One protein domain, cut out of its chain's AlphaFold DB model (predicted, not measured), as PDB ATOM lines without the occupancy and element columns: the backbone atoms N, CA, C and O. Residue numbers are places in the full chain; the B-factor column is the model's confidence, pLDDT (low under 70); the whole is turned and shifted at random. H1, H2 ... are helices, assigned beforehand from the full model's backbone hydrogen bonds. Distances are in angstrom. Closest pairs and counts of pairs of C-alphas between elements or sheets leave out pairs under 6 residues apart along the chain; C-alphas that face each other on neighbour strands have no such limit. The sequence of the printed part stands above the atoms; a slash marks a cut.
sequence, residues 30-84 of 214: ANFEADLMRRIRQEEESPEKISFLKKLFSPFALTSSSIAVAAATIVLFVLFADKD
ATOM      1  N   ALA A  30     260.918 214.156 233.207       92.12
ATOM      2  CA  ALA A  30     260.709 213.175 234.284       92.12
ATOM      3  C   ALA A  30     261.837 213.130 235.338       92.12
ATOM      4  O   ALA A  30     261.584 212.814 236.495       92.12
ATOM      5  N   ASN A  31     263.067 213.491 234.956       91.94
ATOM      6  CA  ASN A  31     264.243 213.473 235.831       91.94
ATOM      7  C   ASN A  31     264.717 214.873 236.251       91.94
ATOM      8  O   ASN A  31     265.846 215.012 236.712       91.94
ATOM      9  N   PHE A  32     263.895 215.915 236.082       94.19
ATOM     10  CA  PHE A  32     264.292 217.298 236.365       94.19
ATOM     11  C   PHE A  32     264.830 217.477 237.787       94.19
ATOM     12  O   PHE A  32     265.904 218.041 237.972       94.19
ATOM     13  N   GLU A  33     264.115 216.957 238.784       92.88
ATOM     14  CA  GLU A  33     264.503 217.081 240.188       92.88
ATOM     15  C   GLU A  33     265.788 216.304 240.497       92.88
ATOM     16  O   GLU A  33     266.704 216.831 241.128       92.88
ATOM     17  N   ALA A  34     265.912 215.080 239.977       92.81
ATOM     18  CA  ALA A  34     267.114 214.269 240.143       92.81
ATOM     19  C   ALA A  34     268.346 214.930 239.496       92.81
ATOM     20  O   ALA A  34     269.415 214.988 240.110       92.81
ATOM     21  N   ASP A  35     268.194 215.476 238.287       91.94
ATOM     22  CA  ASP A  35     269.250 216.195 237.574       91.94
ATOM     23  C   ASP A  35     269.610 217.518 238.256       91.94
ATOM     24  O   ASP A  35     270.793 217.859 238.329       91.94
ATOM     25  N   LEU A  36     268.624 218.249 238.783       91.62
ATOM     26  CA  LEU A  36     268.830 219.479 239.546       91.62
ATOM     27  C   LEU A  36     269.633 219.193 240.817       91.62
ATOM     28  O   LEU A  36     270.680 219.799 241.037       91.62
ATOM     29  N   MET A  37     269.199 218.213 241.607       90.44
ATOM     30  CA  MET A  37     269.879 217.818 242.839       90.44
ATOM     31  C   MET A  37     271.282 217.274 242.570       90.44
ATOM     32  O   MET A  37     272.207 217.524 243.341       90.44
ATOM     33  N   ARG A  38     271.480 216.550 241.460       90.00
ATOM     34  CA  ARG A  38     272.814 216.125 241.022       90.00
ATOM     35  C   ARG A  38     273.703 217.328 240.704       90.00
ATOM     36  O   ARG A  38     274.839 217.350 241.160       90.00
ATOM     37  N   ARG A  39     273.200 218.324 239.967       86.44
ATOM     38  CA  ARG A  39     273.965 219.530 239.612       86.44
ATOM     39  C   ARG A  39     274.324 220.371 240.832       86.44
ATOM     40  O   ARG A  39     275.468 220.780 240.925       86.44
ATOM     41  N   ILE A  40     273.397 220.570 241.770       85.56
ATOM     42  CA  ILE A  40     273.655 221.330 243.006       85.56
ATOM     43  C   ILE A  40     274.791 220.680 243.804       85.56
ATOM     44  O   ILE A  40     275.740 221.356 244.185       85.56
ATOM     45  N   ARG A  41     274.748 219.352 243.972       81.69
ATOM     46  CA  ARG A  41     275.801 218.607 244.681       81.69
ATOM     47  C   ARG A  41     277.144 218.598 243.940       81.69
ATOM     48  O   ARG A  41     278.184 218.632 244.574       81.69
ATOM     49  N   GLN A  42     277.134 218.571 242.606       75.19
ATOM     50  CA  GLN A  42     278.355 218.648 241.786       75.19
ATOM     51  C   GLN A  42     278.955 220.063 241.732       75.19
ATOM     52  O   GLN A  42     280.146 220.234 241.485       75.19
ATOM     53  N   GLU A  43     278.134 221.092 241.926       62.34
ATOM     54  CA  GLU A  43     278.533 222.497 241.858       62.34
ATOM     55  C   GLU A  43     279.330 222.935 243.092       62.34
ATOM     56  O   GLU A  43     280.250 223.742 242.942       62.34
ATOM     57  N   GLU A  44     279.073 222.324 244.254       60.56
ATOM     58  CA  GLU A  44     279.880 222.482 245.475       60.56
ATOM     59  C   GLU A  44     281.338 222.017 245.291       60.56
ATOM     60  O   GLU A  44     282.242 222.552 245.934       60.56
ATOM     61  N   GLU A  45     281.597 221.095 244.358       59.03
ATOM     62  CA  GLU A  45     282.935 220.563 244.062       59.03
ATOM     63  C   GLU A  45     283.603 221.218 242.839       59.03
ATOM     64  O   GLU A  45     284.764 220.932 242.545       59.03
ATOM     65  N   SER A  46     282.912 222.115 242.121       59.91
ATOM     66  CA  SER A  46     283.479 222.776 240.939       59.91
ATOM     67  C   SER A  46     284.289 224.030 241.337       59.91
ATOM     68  O   SER A  46     283.714 225.063 241.698       59.91
ATOM     69  N   PRO A  47     285.636 224.016 241.247       60.78
ATOM     70  CA  PRO A  47     286.461 225.165 241.643       60.78
ATOM     71  C   PRO A  47     286.264 226.388 240.730       60.78
ATOM     72  O   PRO A  47     286.648 227.507 241.073       60.78
ATOM     73  N   GLU A  48     285.664 226.186 239.558       62.31
ATOM     74  CA  GLU A  48     285.528 227.202 238.522       62.31
ATOM     75  C   GLU A  48     284.414 228.215 238.835       62.31
ATOM     76  O   GLU A  48     284.616 229.422 238.690       62.31
ATOM     77  N   LYS A  49     283.267 227.769 239.364       60.19
ATOM     78  CA  LYS A  49     282.109 228.644 239.624       60.19
ATOM     79  C   LYS A  49     282.277 229.518 240.867       60.19
ATOM     80  O   LYS A  49     281.916 230.697 240.857       60.19
ATOM     81  N   ILE A  50     282.933 228.982 241.898       62.53
ATOM     82  CA  ILE A  50     283.325 229.738 243.096       62.53
ATOM     83  C   ILE A  50     284.277 230.881 242.706       62.53
ATOM     84  O   ILE A  50     284.187 231.972 243.265       62.53
ATOM     85  N   SER A  51     285.145 230.679 241.708       65.94
ATOM     86  CA  SER A  51     286.101 231.692 241.241       65.94
ATOM     87  C   SER A  51     285.418 232.914 240.612       65.94
ATOM     88  O   SER A  51     285.827 234.046 240.874       65.94
ATOM     89  N   PHE A  52     284.332 232.727 239.852       71.12
ATOM     90  CA  PHE A  52     283.592 233.839 239.241       71.12
ATOM     91  C   PHE A  52     282.825 234.674 240.266       71.12
ATOM     92  O   PHE A  52     282.939 235.900 240.253       71.12
ATOM     93  N   LEU A  53     282.113 234.031 241.197       72.00
ATOM     94  CA  LEU A  53     281.440 234.746 242.285       72.00
ATOM     95  C   LEU A  53     282.460 235.440 243.186       72.00
ATOM     96  O   LEU A  53     282.317 236.618 243.491       72.00
ATOM     97  N   LYS A  54     283.557 234.765 243.535       67.94
ATOM     98  CA  LYS A  54     284.621 235.356 244.352       67.94
ATOM     99  C   LYS A  54     285.317 236.524 243.650       67.94
ATOM    100  O   LYS A  54     285.773 237.430 244.334       67.94
ATOM    101  N   LYS A  55     285.372 236.546 242.312       67.56
ATOM    102  CA  LYS A  55     285.902 237.666 241.516       67.56
ATOM    103  C   LYS A  55     284.917 238.835 241.412       67.56
ATOM    104  O   LYS A  55     285.365 239.976 241.404       67.56
ATOM    105  N   LEU A  56     283.609 238.567 241.389       67.62
ATOM    106  CA  LEU A  56     282.559 239.594 241.377       67.62
ATOM    107  C   LEU A  56     282.334 240.224 242.763       67.62
ATOM    108  O   LEU A  56     282.124 241.426 242.866       67.62
ATOM    109  N   PHE A  57     282.449 239.426 243.827       67.00
ATOM    110  CA  PHE A  57     282.359 239.863 245.224       67.00
ATOM    111  C   PHE A  57     283.725 240.207 245.841       67.00
ATOM    112  O   PHE A  57     283.816 240.452 247.044       67.00
ATOM    113  N   SER A  58     284.804 240.238 245.049       71.19
ATOM    114  CA  SER A  58     286.104 240.689 245.550       71.19
ATOM    115  C   SER A  58     286.118 242.218 245.638       71.19
ATOM    116  O   SER A  58     286.025 242.880 244.599       71.19
ATOM    117  N   PRO A  59     286.337 242.807 246.827       62.31
ATOM    118  CA  PRO A  59     286.411 244.260 246.994       62.31
ATOM    119  C   PRO A  59     287.597 244.903 246.249       62.31
ATOM    120  O   PRO A  59     287.676 246.123 246.165       62.31
ATOM    121  N   PHE A  60     288.505 244.099 245.683       63.81
ATOM    122  CA  PHE A  60     289.688 244.557 244.949       63.81
ATOM    123  C   PHE A  60     289.556 244.504 243.418       63.81
ATOM    124  O   PHE A  60     290.441 244.999 242.725       63.81
ATOM    125  N   ALA A  61     288.485 243.919 242.865       60.22
ATOM    126  CA  ALA A  61     288.324 243.762 241.410       60.22
ATOM    127  C   ALA A  61     287.580 244.929 240.730       60.22
ATOM    128  O   ALA A  61     287.522 245.002 239.502       60.22
ATOM    129  N   LEU A  62     287.031 245.859 241.511       59.25
ATOM    130  CA  LEU A  62     286.400 247.068 241.001       59.25
ATOM    131  C   LEU A  62     287.488 248.093 240.686       59.25
ATOM    132  O   LEU A  62     287.966 248.814 241.558       59.25
ATOM    133  N   THR A  63     287.900 248.155 239.421       62.97
ATOM    134  CA  THR A  63     288.733 249.265 238.944       62.97
ATOM    135  C   THR A  63     288.064 250.591 239.314       62.97
ATOM    136  O   THR A  63     286.844 250.725 239.228       62.97
ATOM    137  N   SER A  64     288.837 251.594 239.718       62.81
ATOM    138  CA  SER A  64     288.325 252.906 240.146       62.81
ATOM    139  C   SER A  64     287.363 253.557 239.134       62.81
ATOM    140  O   SER A  64     286.477 254.315 239.522       62.81
ATOM    141  N   SER A  65     287.464 253.194 237.850       68.00
ATOM    142  CA  SER A  65     286.528 253.601 236.796       68.00
ATOM    143  C   SER A  65     285.126 252.980 236.931       68.00
ATOM    144  O   SER A  65     284.138 253.697 236.790       68.00
ATOM    145  N   SER A  66     285.001 251.689 237.260       67.44
ATOM    146  CA  SER A  66     283.692 251.025 237.382       67.44
ATOM    147  C   SER A  66     282.907 251.487 238.610       67.44
ATOM    148  O   SER A  66     281.682 251.563 238.561       67.44
ATOM    149  N   ILE A  67     283.601 251.859 239.692       72.38
ATOM    150  CA  ILE A  67     282.975 252.426 240.897       72.38
ATOM    151  C   ILE A  67     282.323 253.775 240.576       72.38
ATOM    152  O   ILE A  67     281.190 254.017 240.982       72.38
ATOM    153  N   ALA A  68     283.005 254.631 239.809       76.75
ATOM    154  CA  ALA A  68     282.478 255.937 239.425       76.75
ATOM    155  C   ALA A  68     281.216 255.819 238.557       76.75
ATOM    156  O   ALA A  68     280.256 256.555 238.770       76.75
ATOM    157  N   VAL A  69     281.188 254.861 237.622       82.06
ATOM    158  CA  VAL A  69     280.010 254.604 236.779       82.06
ATOM    159  C   VAL A  69     278.846 254.072 237.615       82.06
ATOM    160  O   VAL A  69     277.746 254.605 237.514       82.06
ATOM    161  N   ALA A  70     279.083 253.088 238.488       81.88
ATOM    162  CA  ALA A  70     278.043 252.549 239.364       81.88
ATOM    163  C   ALA A  70     277.469 253.629 240.299       81.88
ATOM    164  O   ALA A  70     276.252 253.795 240.392       81.88
ATOM    165  N   ALA A  71     278.332 254.431 240.927       82.00
ATOM    166  CA  ALA A  71     277.910 255.544 241.772       82.00
ATOM    167  C   ALA A  71     277.099 256.584 240.983       82.00
ATOM    168  O   ALA A  71     276.032 256.990 241.435       82.00
ATOM    169  N   ALA A  72     277.544 256.961 239.781       84.94
ATOM    170  CA  ALA A  72     276.810 257.884 238.921       84.94
ATOM    171  C   ALA A  72     275.433 257.332 238.524       84.94
ATOM    172  O   ALA A  72     274.463 258.083 238.533       84.94
ATOM    173  N   THR A  73     275.317 256.031 238.232       83.69
ATOM    174  CA  THR A  73     274.023 255.410 237.906       83.69
ATOM    175  C   THR A  73     273.070 255.364 239.093       83.69
ATOM    176  O   THR A  73     271.887 255.626 238.910       83.69
ATOM    177  N   ILE A  74     273.565 255.102 240.307       86.06
ATOM    178  CA  ILE A  74     272.742 255.107 241.524       86.06
ATOM    179  C   ILE A  74     272.269 256.529 241.828       86.06
ATOM    180  O   ILE A  74     271.095 256.738 242.109       86.06
ATOM    181  N   VAL A  75     273.156 257.521 241.720       85.25
ATOM    182  CA  VAL A  75     272.805 258.935 241.907       85.25
ATOM    183  C   VAL A  75     271.788 259.377 240.856       85.25
ATOM    184  O   VAL A  75     270.782 259.984 241.203       85.25
ATOM    185  N   LEU A  76     271.985 259.017 239.587       84.44
ATOM    186  CA  LEU A  76     271.024 259.303 238.524       84.44
ATOM    187  C   LEU A  76     269.673 258.631 238.805       84.44
ATOM    188  O   LEU A  76     268.638 259.271 238.696       84.44
ATOM    189  N   PHE A  77     269.674 257.374 239.236       83.44
ATOM    190  CA  PHE A  77     268.448 256.666 239.580       83.44
ATOM    191  C   PHE A  77     267.729 257.306 240.773       83.44
ATOM    192  O   PHE A  77     266.525 257.469 240.715       83.44
ATOM    193  N   VAL A  78     268.433 257.760 241.814       82.00
ATOM    194  CA  VAL A  78     267.813 258.445 242.965       82.00
ATOM    195  C   VAL A  78     267.281 259.835 242.601       82.00
ATOM    196  O   VAL A  78     266.266 260.258 243.144       82.00
ATOM    197  N   LEU A  79     267.946 260.560 241.696       78.62
ATOM    198  CA  LEU A  79     267.474 261.877 241.258       78.62
ATOM    199  C   LEU A  79     266.304 261.808 240.270       78.62
ATOM    200  O   LEU A  79     265.501 262.736 240.243       78.62
ATOM    201  N   PHE A  80     266.234 260.754 239.455       76.12
ATOM    202  CA  PHE A  80     265.219 260.585 238.411       76.12
ATOM    203  C   PHE A  80     264.161 259.523 238.739       76.12
ATOM    204  O   PHE A  80     263.240 259.331 237.952       76.12
ATOM    205  N   ALA A  81     264.267 258.837 239.879       71.31
ATOM    206  CA  ALA A  81     263.180 258.033 240.414       71.31
ATOM    207  C   ALA A  81     262.094 258.980 240.922       71.31
ATOM    208  O   ALA A  81     262.253 259.644 241.951       71.31
ATOM    209  N   ASP A  82     260.994 259.052 240.177       69.56
ATOM    210  CA  ASP A  82     259.785 259.717 240.634       69.56
ATOM    211  C   ASP A  82     259.337 259.115 241.975       69.56
ATOM    212  O   ASP A  82     259.403 257.907 242.218       69.56
ATOM    213  N   LYS A  83     258.910 259.995 242.885       59.41
ATOM    214  CA  LYS A  83     258.582 259.671 244.285       59.41
ATOM    215  C   LYS A  83     257.305 258.845 244.451       59.41
ATOM    216  O   LYS A  83     256.939 258.536 245.584       59.41
ATOM    217  N   ASP A  84     256.653 258.485 243.355       58.59
ATOM    218  CA  ASP A  84     255.307 257.928 243.386       58.59
ATOM    219  C   ASP A  84     255.291 256.388 243.459       58.59
ATOM    220  O   ASP A  84     254.281 255.824 243.871       58.59
TER     221      ASP A  84
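What this domain is: This is residues 30 to 84 of the 214 residues of an uncharacterized protein of Ignavibacteriaceae bacterium (UniProt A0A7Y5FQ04). Three helices make an open, flat frame like a wide bracket: H2 and the link of residues 57 to 63 after it make the crossbar, and H1 and H3 are two legs at the crossbar's two ends that extend to the same side. The space between the legs is empty, and residues 30 to 84 stand free. The printed part has 55 residues with three named helices, H1, H2 and H3 in that order, and no named strand; the class is all helix. The whole is extended, with a radius of gyration of the C-alphas of 19.0 A and spans of 49 by 34 by 11 A.

How they stand to each other: H1, residues 32 to 43, and H2, residues 47 to 56, are close but not clearly touching, with 1 pair of C-alphas within 8 A, those of Glu 43 and Lys 49 at 7.5 A. Their lines are about perpendicular, at 78 degrees, and their centres are 19.0 A apart. H3, residues 64 to 80, is apart from H1 and from H2. Every O i to N i+4 pair is within hydrogen-bond range in H1 and H3; in H2 it is 4 of 6.

Where its parts are: H1 begins at C-alpha 32, at (264.292, 217.298, 236.365), and is 16.1 A long from first to last C-alpha. H2 is 14.9 A long and begins at C-alpha 47, at (286.461, 225.165, 241.643). H3, the longest helix with 17 residues, is 24.4 A long and ends at C-alpha 80, at (265.219, 260.585, 238.411).

The domain as a whole: The two C-alphas farthest apart are those of Ala 30 and Leu 79, 49.7 A. The printed part has no cut. The link from H1 to H2 is tight, with 3 residues, and that from H2 to H3 is short, with 7. The mean pLDDT of the printed part is 74.5; residues 43 to 51, 54 to 57, 59 to 66 and 82 to 84 are under 70.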